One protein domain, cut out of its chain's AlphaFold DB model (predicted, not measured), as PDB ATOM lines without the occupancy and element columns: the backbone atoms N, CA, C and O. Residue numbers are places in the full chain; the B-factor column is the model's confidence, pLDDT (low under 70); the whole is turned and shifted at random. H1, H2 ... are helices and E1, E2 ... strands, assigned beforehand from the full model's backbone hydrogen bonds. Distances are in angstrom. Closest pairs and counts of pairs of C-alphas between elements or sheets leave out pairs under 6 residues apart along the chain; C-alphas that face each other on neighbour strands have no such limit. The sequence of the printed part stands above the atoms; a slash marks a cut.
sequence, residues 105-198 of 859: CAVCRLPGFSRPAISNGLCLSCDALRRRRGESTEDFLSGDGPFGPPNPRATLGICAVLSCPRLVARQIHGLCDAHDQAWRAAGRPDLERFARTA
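This is residues 105 to 198 of the 859 residues of the protein "Site-specific integrase" of Actinobacteria bacterium (UniProt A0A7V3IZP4). Two loose lobes make an elongated shape: hairpin E1-E2 with H1 and H2, then H3 and H4, joined by residues 143 to 176, which hold no named element. The 94 printed residues run E1, E2, H1, H2, H3, H4, the sheet antiparallel, the class mixed, under half in named elements. It is only just loose, close to compact, radius of gyration of the C-alphas 14.9 A, spans 46 by 27 by 16 A.

Start at E1, residues 105 to 110, and E2, 113 to 116, an antiparallel hairpin; N 105 and O 115 are 2.8 A apart. H1, residues 124 to 133, and H2, 137 to 142, are close but not clearly touching, about perpendicular at 88 degrees; their closest C-alphas, Arg 130 and Phe 140, are 6.2 A apart. H3, residues 177 to 185, and H4, 191 to 197, are likewise close but not clearly touching, at 82 degrees; C-alphas of Trp 183 and Phe 194, their closest, are 7.2 A apart. In these helices every O i to N i+4 pair is within hydrogen-bond range.

Find C-alpha 105 at (12.891, -50.492, 29.359), where E1 begins; H1 spans 14.1 A, and H4 ends at C-alpha 197, (34.187, -40.760, 45.790).

The printed part has no cut; the link H2 to H3 is long; no printed residue is under 70 in pLDDT.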
ATOM      1  N   CYS A 105      13.399 -50.815  30.679       90.38
ATOM      2  CA  CYS A 105      12.891 -50.492  29.359       90.38
ATOM      3  C   CYS A 105      11.791 -51.485  28.982       90.38
ATOM      4  O   CYS A 105      12.006 -52.692  29.073       90.38
ATOM      5  N   ALA A 106      10.654 -50.992  28.495       90.56
ATOM      6  CA  ALA A 106       9.540 -51.843  28.074       90.56
ATOM      7  C   ALA A 106       9.950 -52.908  27.030       90.56
ATOM      8  O   ALA A 106       9.378 -53.994  27.015       90.56
ATOM      9  N   VAL A 107      11.000 -52.635  26.244       90.06
ATOM     10  CA  VAL A 107      11.626 -53.585  25.307       90.06
ATOM     11  C   VAL A 107      12.754 -54.394  25.968       90.06
ATOM     12  O   VAL A 107      12.817 -55.609  25.842       90.06
ATOM     13  N   CYS A 108      13.679 -53.734  26.675       91.19
ATOM     14  CA  CYS A 108      14.869 -54.367  27.265       91.19
ATOM     15  C   CYS A 108      14.646 -54.666  28.758       91.19
ATOM     16  O   CYS A 108      15.183 -53.963  29.623       91.19
ATOM     17  N   ARG A 109      13.852 -55.704  29.039       89.19
ATOM     18  CA  ARG A 109      13.482 -56.141  30.400       89.19
ATOM     19  C   ARG A 109      13.633 -57.644  30.663       89.19
ATOM     20  O   ARG A 109      13.175 -58.121  31.694       89.19
ATOM     21  N   LEU A 110      14.219 -58.388  29.729       87.12
ATOM     22  CA  LEU A 110      14.419 -59.833  29.868       87.12
ATOM     23  C   LEU A 110      15.758 -60.130  30.573       87.12
ATOM     24  O   LEU A 110      16.664 -59.285  30.531       87.12
ATOM     25  N   PRO A 111      15.922 -61.310  31.200       83.81
ATOM     26  CA  PRO A 111      17.221 -61.766  31.696       83.81
ATOM     27  C   PRO A 111      18.288 -61.691  30.591       83.81
ATOM     28  O   PRO A 111      18.043 -62.110  29.465       83.81
ATOM     29  N   GLY A 112      19.444 -61.084  30.875       83.50
ATOM     30  CA  GLY A 112      20.494 -60.819  29.872       83.50
ATOM     31  C   GLY A 112      20.251 -59.603  28.956       83.50
ATOM     32  O   GLY A 112      21.183 -59.123  28.310       83.50
ATOM     33  N   PHE A 113      19.042 -59.034  28.961       90.88
ATOM     34  CA  PHE A 113      18.638 -57.875  28.157       90.88
ATOM     35  C   PHE A 113      17.930 -56.818  29.006       90.88
ATOM     36  O   PHE A 113      16.845 -56.353  28.665       90.88
ATOM     37  N   SER A 114      18.519 -56.454  30.140       89.31
ATOM     38  CA  SER A 114      17.960 -55.492  31.087       89.31
ATOM     39  C   SER A 114      18.637 -54.135  30.921       89.31
ATOM     40  O   SER A 114      19.849 -54.004  31.090       89.31
ATOM     41  N   ARG A 115      17.861 -53.102  30.574       89.19
ATOM     42  CA  ARG A 115      18.342 -51.711  30.506       89.19
ATOM     43  C   ARG A 115      17.372 -50.766  31.205       89.19
ATOM     44  O   ARG A 115      16.164 -50.974  31.091       89.19
ATOM     45  N   PRO A 116      17.856 -49.689  31.842       88.56
ATOM     46  CA  PRO A 116      16.978 -48.736  32.502       88.56
ATOM     47  C   PRO A 116      16.151 -47.930  31.510       88.56
ATOM     48  O   PRO A 116      16.653 -47.482  30.477       88.56
ATOM     49  N   ALA A 117      14.887 -47.712  31.849       87.38
ATOM     50  CA  ALA A 117      14.021 -46.746  31.203       87.38
ATOM     51  C   ALA A 117      14.407 -45.333  31.653       87.38
ATOM     52  O   ALA A 117      14.418 -45.037  32.848       87.38
ATOM     53  N   ILE A 118      14.699 -44.463  30.688       80.12
ATOM     54  CA  ILE A 118      15.115 -43.076  30.933       80.12
ATOM     55  C   ILE A 118      14.031 -42.098  30.480       80.12
ATOM     56  O   ILE A 118      13.703 -41.164  31.204       80.12
ATOM     57  N   SER A 119      13.444 -42.331  29.306       82.44
ATOM     58  CA  SER A 119      12.386 -41.492  28.742       82.44
ATOM     59  C   SER A 119      11.352 -42.364  28.043       82.44
ATOM     60  O   SER A 119      11.708 -43.394  27.473       82.44
ATOM     61  N   ASN A 120      10.075 -41.983  28.119       85.94
ATOM     62  CA  ASN A 120       8.960 -42.702  27.483       85.94
ATOM     63  C   ASN A 120       8.873 -44.201  27.846       85.94
ATOM     64  O   ASN A 120       8.442 -45.014  27.041       85.94
ATOM     65  N   GLY A 121       9.341 -44.610  29.033       85.94
ATOM     66  CA  GLY A 121       9.385 -46.032  29.414       85.94
ATOM     67  C   GLY A 121      10.437 -46.870  28.664       85.94
ATOM     68  O   GLY A 121      10.472 -48.090  28.812       85.94
ATOM     69  N   LEU A 122      11.322 -46.233  27.893       89.31
ATOM     70  CA  LEU A 122      12.337 -46.863  27.051       89.31
ATOM     71  C   LEU A 122      13.759 -46.494  27.506       89.31
ATOM     72  O   LEU A 122      14.003 -45.424  28.073       89.31
ATOM     73  N   CYS A 123      14.731 -47.373  27.242       90.12
ATOM     74  CA  CYS A 123      16.149 -47.031  27.396       90.12
ATOM     75  C   CYS A 123      16.590 -46.043  26.310       90.12
ATOM     76  O   CYS A 123      15.957 -45.950  25.260       90.12
ATOM     77  N   LEU A 124      17.713 -45.348  26.520       88.69
ATOM     78  CA  LEU A 124      18.221 -44.337  25.578       88.69
ATOM     79  C   LEU A 124      18.360 -44.865  24.144       88.69
ATOM     80  O   LEU A 124      18.038 -44.153  23.200       88.69
ATOM     81  N   SER A 125      18.797 -46.116  23.971       90.31
ATOM     82  CA  SER A 125      18.937 -46.733  22.647       90.31
ATOM     83  C   SER A 125      17.590 -47.072  21.998       90.31
ATOM     84  O   SER A 125      17.457 -46.919  20.785       90.31
ATOM     85  N   CYS A 126      16.601 -47.528  22.777       91.31
ATOM     86  CA  CYS A 126      15.252 -47.799  22.274       91.31
ATOM     87  C   CYS A 126      14.517 -46.500  21.938       91.31
ATOM     88  O   CYS A 126      13.969 -46.392  20.850       91.31
ATOM     89  N   ASP A 127      14.572 -45.491  22.811       90.75
ATOM     90  CA  ASP A 127      13.949 -44.191  22.549       90.75
ATOM     91  C   ASP A 127      14.621 -43.457  21.375       90.75
ATOM     92  O   ASP A 127      13.941 -42.828  20.571       90.75
ATOM     93  N   ALA A 128      15.943 -43.582  21.210       90.75
ATOM     94  CA  ALA A 128      16.635 -43.055  20.032       90.75
ATOM     95  C   ALA A 128      16.274 -43.806  18.739       90.75
ATOM     96  O   ALA A 128      16.298 -43.210  17.663       90.75
ATOM     97  N   LEU A 129      15.970 -45.109  18.806       91.69
ATOM     98  CA  LEU A 129      15.461 -45.851  17.647       91.69
ATOM     99  C   LEU A 129      14.036 -45.403  17.307       91.69
ATOM    100  O   LEU A 129      13.795 -45.050  16.160       91.69
ATOM    101  N   ARG A 130      13.147 -45.331  18.303       92.56
ATOM    102  CA  ARG A 130      11.782 -44.811  18.156       92.56
ATOM    103  C   ARG A 130      11.775 -43.424  17.511       92.56
ATOM    104  O   ARG A 130      11.106 -43.214  16.510       92.56
ATOM    105  N   ARG A 131      12.580 -42.487  18.033       90.88
ATOM    106  CA  ARG A 131      12.698 -41.127  17.476       90.88
ATOM    107  C   ARG A 131      13.197 -41.112  16.034       90.88
ATOM    108  O   ARG A 131      12.707 -40.310  15.253       90.88
ATOM    109  N   ARG A 132      14.138 -41.992  15.676       90.88
ATOM    110  CA  ARG A 132      14.608 -42.133  14.286       90.88
ATOM    111  C   ARG A 132      13.547 -42.718  13.355       90.88
ATOM    112  O   ARG A 132      13.540 -42.364  12.187       90.88
ATOM    113  N   ARG A 133      12.675 -43.589  13.868       90.00
ATOM    114  CA  ARG A 133      11.534 -44.154  13.133       90.00
ATOM    115  C   ARG A 133      10.327 -43.212  13.058       90.00
ATOM    116  O   ARG A 133       9.428 -43.464  12.273       90.00
ATOM    117  N   GLY A 134      10.301 -42.145  13.862       88.38
ATOM    118  CA  GLY A 134       9.164 -41.223  13.936       88.38
ATOM    119  C   GLY A 134       7.912 -41.816  14.598       88.38
ATOM    120  O   GLY A 134       6.847 -41.223  14.494       88.38
ATOM    121  N   GLU A 135       8.027 -42.959  15.280       87.94
ATOM    122  CA  GLU A 135       6.891 -43.700  15.851       87.94
ATOM    123  C   GLU A 135       6.473 -43.161  17.227       87.94
ATOM    124  O   GLU A 135       7.297 -42.659  18.014       87.94
ATOM    125  N   SER A 136       5.188 -43.309  17.562       89.19
ATOM    126  CA  SER A 136       4.728 -43.136  18.940       89.19
ATOM    127  C   SER A 136       5.316 -44.238  19.839       89.19
ATOM    128  O   SER A 136       5.888 -45.223  19.373       89.19
ATOM    129  N   THR A 137       5.255 -44.065  21.162       87.19
ATOM    130  CA  THR A 137       5.738 -45.109  22.090       87.19
ATOM    131  C   THR A 137       4.886 -46.373  22.005       87.19
ATOM    132  O   THR A 137       5.417 -47.459  22.205       87.19
ATOM    133  N   GLU A 138       3.593 -46.226  21.723       87.12
ATOM    134  CA  GLU A 138       2.640 -47.329  21.615       87.12
ATOM    135  C   GLU A 138       2.916 -48.151  20.352       87.12
ATOM    136  O   GLU A 138       3.256 -49.326  20.481       87.12
ATOM    137  N   ASP A 139       2.968 -47.501  19.182       86.44
ATOM    138  CA  ASP A 139       3.262 -48.158  17.894       86.44
ATOM    139  C   ASP A 139       4.638 -48.840  17.895       86.44
ATOM    140  O   ASP A 139       4.814 -49.935  17.368       86.44
ATOM    141  N   PHE A 140       5.631 -48.213  18.538       88.94
ATOM    142  CA  PHE A 140       6.978 -48.773  18.667       88.94
ATOM    143  C   PHE A 140       7.027 -50.023  19.555       88.94
ATOM    144  O   PHE A 140       7.945 -50.831  19.419       88.94
ATOM    145  N   LEU A 141       6.105 -50.165  20.511       88.12
ATOM    146  CA  LEU A 141       6.055 -51.318  21.411       88.12
ATOM    147  C   LEU A 141       5.201 -52.453  20.853       88.12
ATOM    148  O   LEU A 141       5.599 -53.608  21.008       88.12
ATOM    149  N   SER A 142       4.062 -52.137  20.234       83.81
ATOM    150  CA  SER A 142       3.191 -53.134  19.611       83.81
ATOM    151  C   SER A 142       3.755 -53.645  18.284       83.81
ATOM    152  O   SER A 142       3.598 -54.822  17.968       83.81
ATOM    153  N   GLY A 143       4.500 -52.802  17.561       80.06
ATOM    154  CA  GLY A 143       4.986 -53.102  16.217       80.06
ATOM    155  C   GLY A 143       3.941 -52.857  15.127       80.06
ATOM    156  O   GLY A 143       4.144 -53.320  14.008       80.06
ATOM    157  N   ASP A 144       2.860 -52.138  15.447       79.12
ATOM    158  CA  ASP A 144       1.770 -51.796  14.517       79.12
ATOM    159  C   ASP A 144       2.125 -50.620  13.585       79.12
ATOM    160  O   ASP A 144       1.362 -50.263  12.687       79.12
ATOM    161  N   GLY A 145       3.294 -50.008  13.795       74.00
ATOM    162  CA  GLY A 145       3.871 -49.010  12.903       74.00
ATOM    163  C   GLY A 145       4.464 -49.612  11.615       74.00
ATOM    164  O   GLY A 145       4.498 -50.827  11.423       74.00
ATOM    165  N   PRO A 146       5.004 -48.772  10.714       75.88
ATOM    166  CA  PRO A 146       5.649 -49.228   9.478       75.88
ATOM    167  C   PRO A 146       6.919 -50.060   9.726       75.88
ATOM    168  O   PRO A 146       7.440 -50.689   8.802       75.88
ATOM    169  N   PHE A 147       7.436 -50.071  10.958       77.56
ATOM    170  CA  PHE A 147       8.552 -50.905  11.362       77.56
ATOM    171  C   PHE A 147       8.102 -51.901  12.440       77.56
ATOM    172  O   PHE A 147       7.603 -51.508  13.488       77.56
ATOM    173  N   GLY A 148       8.366 -53.195  12.230       82.12
ATOM    174  CA  GLY A 148       8.042 -54.238  13.212       82.12
ATOM    175  C   GLY A 148       8.702 -54.044  14.594       82.12
ATOM    176  O   GLY A 148       9.584 -53.179  14.768       82.12
ATOM    177  N   PRO A 149       8.317 -54.876  15.585       82.19
ATOM    178  CA  PRO A 149       8.674 -54.676  16.983       82.19
ATOM    179  C   PRO A 149      10.199 -54.707  17.204       82.19
ATOM    180  O   PRO A 149      10.931 -55.458  16.551       82.19
ATOM    181  N   PRO A 150      10.729 -53.876  18.116       86.12
ATOM    182  CA  PRO A 150      12.160 -53.747  18.346       86.12
ATOM    183  C   PRO A 150      12.729 -54.947  19.112       86.12
ATOM    184  O   PRO A 150      12.194 -55.365  20.136       86.12
ATOM    185  N   ASN A 151      13.906 -55.422  18.696       89.50
ATOM    186  CA  ASN A 151      14.619 -56.467  19.431       89.50
ATOM    187  C   ASN A 151      15.209 -55.943  20.760       89.50
ATOM    188  O   ASN A 151      15.768 -54.832  20.803       89.50
ATOM    189  N   PRO A 152      15.139 -56.737  21.848       90.44
ATOM    190  CA  PRO A 152      15.769 -56.403  23.119       90.44
ATOM    191  C   PRO A 152      17.294 -56.324  22.975       90.44
ATOM    192  O   PRO A 152      17.919 -57.075  22.229       90.44
ATOM    193  N   ARG A 153      17.915 -55.380  23.690       91.06
ATOM    194  CA  ARG A 153      19.363 -55.128  23.641       91.06
ATOM    195  C   ARG A 153      20.043 -55.632  24.904       91.06
ATOM    196  O   ARG A 153      19.495 -55.464  25.992       91.06
ATOM    197  N   ALA A 154      21.245 -56.187  24.746       91.38
ATOM    198  CA  ALA A 154      22.018 -56.772  25.838       91.38
ATOM    199  C   ALA A 154      22.211 -55.793  27.008       91.38
ATOM    200  O   ALA A 154      22.345 -54.575  26.800       91.38
ATOM    201  N   THR A 155      22.224 -56.333  28.227       89.38
ATOM    202  CA  THR A 155      22.523 -55.596  29.462       89.38
ATOM    203  C   THR A 155      23.895 -54.923  29.370       89.38
ATOM    204  O   THR A 155      24.849 -55.509  28.868       89.38
ATOM    205  N   LEU A 156      24.004 -53.684  29.857       88.25
ATOM    206  CA  LEU A 156      25.238 -52.881  29.799       88.25
ATOM    207  C   LEU A 156      26.120 -52.995  31.057       88.25
ATOM    208  O   LEU A 156      27.107 -52.278  31.178       88.25
ATOM    209  N   GLY A 157      25.750 -53.864  31.997       88.31
ATOM    210  CA  GLY A 157      26.369 -53.970  33.317       88.31
ATOM    211  C   GLY A 157      25.792 -52.981  34.336       88.31
ATOM    212  O   GLY A 157      24.753 -52.355  34.104       88.31
ATOM    213  N   ILE A 158      26.476 -52.867  35.474       89.00
ATOM    214  CA  ILE A 158      26.158 -51.948  36.575       89.00
ATOM    215  C   ILE A 158      27.021 -50.684  36.506       89.00
ATOM    216  O   ILE A 158      28.085 -50.676  35.894       89.00
ATOM    217  N   CYS A 159      26.537 -49.608  37.115       90.12
ATOM    218  CA  CYS A 159      27.202 -48.317  37.195       90.12
ATOM    219  C   CYS A 159      28.628 -48.463  37.742       90.12
ATOM    220  O   CYS A 159      28.837 -49.130  38.750       90.12
ATOM    221  N   ALA A 160      29.583 -47.760  37.131       91.38
ATOM    222  CA  ALA A 160      30.979 -47.763  37.559       91.38
ATOM    223  C   ALA A 160      31.194 -47.199  38.978       91.38
ATOM    224  O   ALA A 160      32.200 -47.500  39.611       91.38
ATOM    225  N   VAL A 161      30.262 -46.392  39.504       90.19
ATOM    226  CA  VAL A 161      30.323 -45.905  40.892       90.19
ATOM    227  C   VAL A 161      30.154 -47.077  41.858       90.19
ATOM    228  O   VAL A 161      29.088 -47.687  41.898       90.19
ATOM    229  N   LEU A 162      31.162 -47.331  42.698       86.50
ATOM    230  CA  LEU A 162      31.249 -48.536  43.541       86.50
ATOM    231  C   LEU A 162      30.074 -48.700  44.518       86.50
ATOM    232  O   LEU A 162      29.672 -49.815  44.844       86.50
ATOM    233  N   SER A 163      29.492 -47.587  44.969       86.50
ATOM    234  CA  SER A 163      28.324 -47.571  45.859       86.50
ATOM    235  C   SER A 163      26.980 -47.744  45.147       86.50
ATOM    236  O   SER A 163      25.927 -47.678  45.785       86.50
ATOM    237  N   CYS A 164      26.978 -47.901  43.822       86.44
ATOM    238  CA  CYS A 164      25.775 -47.839  43.007       86.44
ATOM    239  C   CYS A 164      25.435 -49.197  42.381       86.44
ATOM    240  O   CYS A 164      26.124 -49.637  41.467       86.44
ATOM    241  N   PRO A 165      24.319 -49.835  42.775       83.12
ATOM    242  CA  PRO A 165      23.877 -51.089  42.165       83.12
ATOM    243  C   PRO A 165      23.033 -50.892  40.890       83.12
ATOM    244  O   PRO A 165      22.474 -51.857  40.380       83.12
ATOM    245  N   ARG A 166      22.859 -49.655  40.400       85.56
ATOM    246  CA  ARG A 166      22.007 -49.361  39.229       85.56
ATOM    247  C   ARG A 166      22.682 -49.802  37.934       85.56
ATOM    248  O   ARG A 166      23.898 -49.701  37.826       85.56
ATOM    249  N   LEU A 167      21.903 -50.222  36.949       87.62
ATOM    250  CA  LEU A 167      22.349 -50.526  35.599       87.62
ATOM    251  C   LEU A 167      22.940 -49.288  34.912       87.62
ATOM    252  O   LEU A 167      22.628 -48.124  35.185       87.62
ATOM    253  N   VAL A 168      23.829 -49.555  33.965       89.62
ATOM    254  CA  VAL A 168      24.377 -48.514  33.102       89.62
ATOM    255  C   VAL A 168      23.281 -48.004  32.170       89.62
ATOM    256  O   VAL A 168      22.676 -48.754  31.402       89.62
ATOM    257  N   ALA A 169      23.069 -46.689  32.191       86.06
ATOM    258  CA  ALA A 169      22.238 -46.006  31.206       86.06
ATOM    259  C   ALA A 169      23.093 -45.485  30.044       86.06
ATOM    260  O   ALA A 169      22.683 -45.539  28.883       86.06
ATOM    261  N   ARG A 170      24.295 -44.983  30.350       85.75
ATOM    262  CA  ARG A 170      25.194 -44.302  29.412       85.75
ATOM    263  C   ARG A 170      26.413 -45.179  29.148       85.75
ATOM    264  O   ARG A 170      27.403 -45.084  29.863       85.75
ATOM    265  N   GLN A 171      26.341 -46.004  28.101       83.06
ATOM    266  CA  GLN A 171      27.391 -46.975  27.755       83.06
ATOM    267  C   GLN A 171      28.789 -46.346  27.654       83.06
ATOM    268  O   GLN A 171      29.738 -46.928  28.155       83.06
ATOM    269  N   ILE A 172      28.901 -45.148  27.067       84.56
ATOM    270  CA  ILE A 172      30.187 -44.459  26.845       84.56
ATOM    271  C   ILE A 172      30.928 -44.186  28.161       84.56
ATOM    272  O   ILE A 172      32.146 -44.289  28.206       84.56
ATOM    273  N   HIS A 173      30.205 -43.848  29.231       86.06
ATOM    274  CA  HIS A 173      30.810 -43.500  30.521       86.06
ATOM    275  C   HIS A 173      30.718 -44.643  31.542       86.06
ATOM    276  O   HIS A 173      31.253 -44.521  32.637       86.06
ATOM    277  N   GLY A 174      29.986 -45.721  31.235       89.62
ATOM    278  CA  GLY A 174      29.718 -46.800  32.190       89.62
ATOM    279  C   GLY A 174      28.892 -46.362  33.408       89.62
ATOM    280  O   GLY A 174      28.944 -47.003  34.452       89.62
ATOM    281  N   LEU A 175      28.137 -45.261  33.316       90.25
ATOM    282  CA  LEU A 175      27.392 -44.683  34.442       90.25
ATOM    283  C   LEU A 175      25.874 -44.861  34.290       90.25
ATOM    284  O   LEU A 175      25.313 -44.852  33.185       90.25
ATOM    285  N   CYS A 176      25.182 -44.974  35.426       88.75
ATOM    286  CA  CYS A 176      23.735 -44.767  35.471       88.75
ATOM    287  C   CYS A 176      23.408 -43.293  35.177       88.75
ATOM    288  O   CYS A 176      24.254 -42.415  35.352       88.75
ATOM    289  N   ASP A 177      22.180 -42.993  34.756       86.00
ATOM    290  CA  ASP A 177      21.831 -41.636  34.305       86.00
ATOM    291  C   ASP A 177      22.004 -40.577  35.411       86.00
ATOM    292  O   ASP A 177      22.507 -39.487  35.158       86.00
ATOM    293  N   ALA A 178      21.702 -40.921  36.667       85.69
ATOM    294  CA  ALA A 178      21.885 -40.011  37.800       85.69
ATOM    295  C   ALA A 178      23.365 -39.701  38.091       85.69
ATOM    296  O   ALA A 178      23.711 -38.554  38.375       85.69
ATOM    297  N   HIS A 179      24.249 -40.701  38.014       89.31
ATOM    298  CA  HIS A 179      25.685 -40.490  38.220       89.31
ATOM    299  C   HIS A 179      26.355 -39.830  37.024       89.31
ATOM    300  O   HIS A 179      27.248 -39.022  37.230       89.31
ATOM    301  N   ASP A 180      25.894 -40.092  35.802       89.75
ATOM    302  CA  ASP A 180      26.334 -39.366  34.608       89.75
ATOM    303  C   ASP A 180      25.978 -37.871  34.697       89.75
ATOM    304  O   ASP A 180      26.823 -37.020  34.422       89.75
ATOM    305  N   GLN A 181      24.772 -37.527  35.164       88.44
ATOM    306  CA  GLN A 181      24.400 -36.135  35.437       88.44
ATOM    307  C   GLN A 181      25.270 -35.513  36.538       88.44
ATOM    308  O   GLN A 181      25.783 -34.409  36.357       88.44
ATOM    309  N   ALA A 182      25.474 -36.218  37.654       88.88
ATOM    310  CA  ALA A 182      26.307 -35.735  38.757       88.88
ATOM    311  C   ALA A 182      27.775 -35.545  38.340       88.88
ATOM    312  O   ALA A 182      28.394 -34.551  38.708       88.88
ATOM    313  N   TRP A 183      28.316 -36.457  37.531       93.00
ATOM    314  CA  TRP A 183      29.668 -36.384  36.984       93.00
ATOM    315  C   TRP A 183      29.848 -35.165  36.075       93.00
ATOM    316  O   TRP A 183      30.815 -34.415  36.211       93.00
ATOM    317  N   ARG A 184      28.876 -34.898  35.192       91.69
ATOM    318  CA  ARG A 184      28.880 -33.693  34.349       91.69
ATOM    319  C   ARG A 184      28.758 -32.417  35.173       91.69
ATOM    320  O   ARG A 184      29.487 -31.468  34.905       91.69
ATOM    321  N   ALA A 185      27.871 -32.402  36.167       90.75
ATOM    322  CA  ALA A 185      27.691 -31.263  37.066       90.75
ATOM    323  C   ALA A 185      28.950 -30.972  37.899       90.75
ATOM    324  O   ALA A 185      29.220 -29.819  38.215       90.75
ATOM    325  N   ALA A 186      29.749 -31.999  38.204       88.88
ATOM    326  CA  ALA A 186      31.041 -31.874  38.875       88.88
ATOM    327  C   ALA A 186      32.188 -31.421  37.947       88.88
ATOM    328  O   ALA A 186      33.342 -31.432  38.367       88.88
ATOM    329  N   GLY A 187      31.904 -31.053  36.692       92.94
ATOM    330  CA  GLY A 187      32.919 -30.590  35.743       92.94
ATOM    331  C   GLY A 187      33.667 -31.707  35.015       92.94
ATOM    332  O   GLY A 187      34.746 -31.458  34.492       92.94
ATOM    333  N   ARG A 188      33.098 -32.922  34.948       91.88
ATOM    334  CA  ARG A 188      33.686 -34.095  34.267       91.88
ATOM    335  C   ARG A 188      35.091 -34.465  34.780       91.88
ATOM    336  O   ARG A 188      36.031 -34.536  33.991       91.88
ATOM    337  N   PRO A 189      35.250 -34.699  36.094       92.00
ATOM    338  CA  PRO A 189      36.520 -35.145  36.663       92.00
ATOM    339  C   PRO A 189      36.931 -36.521  36.116       92.00
ATOM    340  O   PRO A 189      36.140 -37.198  35.460       92.00
ATOM    341  N   ASP A 190      38.141 -36.976  36.442       93.75
ATOM    342  CA  ASP A 190      38.549 -38.358  36.168       93.75
ATOM    343  C   ASP A 190      37.481 -39.368  36.645       93.75
ATOM    344  O   ASP A 190      36.995 -39.293  37.782       93.75
ATOM    345  N   LEU A 191      37.075 -40.278  35.751       90.12
ATOM    346  CA  LEU A 191      35.942 -41.180  35.974       90.12
ATOM    347  C   LEU A 191      36.219 -42.181  37.097       90.12
ATOM    348  O   LEU A 191      35.307 -42.485  37.862       90.12
ATOM    349  N   GLU A 192      37.454 -42.661  37.236       90.06
ATOM    350  CA  GLU A 192      37.825 -43.631  38.270       90.06
ATOM    351  C   GLU A 192      37.855 -42.978  39.660       90.06
ATOM    352  O   GLU A 192      37.315 -43.503  40.641       90.06
ATOM    353  N   ARG A 193      38.429 -41.775  39.760       88.88
ATOM    354  CA  ARG A 193      38.382 -40.960  40.982       88.88
ATOM    355  C   ARG A 193      36.947 -40.594  41.360       88.88
ATOM    356  O   ARG A 193      36.583 -40.651  42.539       88.88
ATOM    357  N   PHE A 194      36.118 -40.240  40.380       91.12
ATOM    358  CA  PHE A 194      34.701 -39.980  40.610       91.12
ATOM    359  C   PHE A 194      33.975 -41.243  41.079       91.12
ATOM    360  O   PHE A 194      33.242 -41.188  42.059       91.12
ATOM    361  N   ALA A 195      34.220 -42.390  40.446       90.38
ATOM    362  CA  ALA A 195      33.593 -43.663  40.788       90.38
ATOM    363  C   ALA A 195      33.827 -44.087  42.249       90.38
ATOM    364  O   ALA A 195      32.918 -44.630  42.882       90.38
ATOM    365  N   ARG A 196      35.012 -43.789  42.801       88.31
ATOM    366  CA  ARG A 196      35.363 -44.065  44.206       88.31
ATOM    367  C   ARG A 196      34.714 -43.111  45.212       88.31
ATOM    368  O   ARG A 196      34.316 -43.530  46.298       88.31
ATOM    369  N   THR A 197      34.589 -41.833  44.858       89.44
ATOM    370  CA  THR A 197      34.187 -40.760  45.790       89.44
ATOM    371  C   THR A 197      32.730 -40.316  45.638       89.44
ATOM    372  O   THR A 197      32.186 -39.646  46.524       89.44
ATOM    373  N   ALA A 198      32.073 -40.687  44.537       89.19
ATOM    374  CA  ALA A 198      30.691 -40.330  44.265       89.19
ATOM    375  C   ALA A 198      29.746 -40.931  45.310       89.19
ATOM    376  O   ALA A 198      29.818 -42.106  45.683       89.19
TER     377      ALA A 198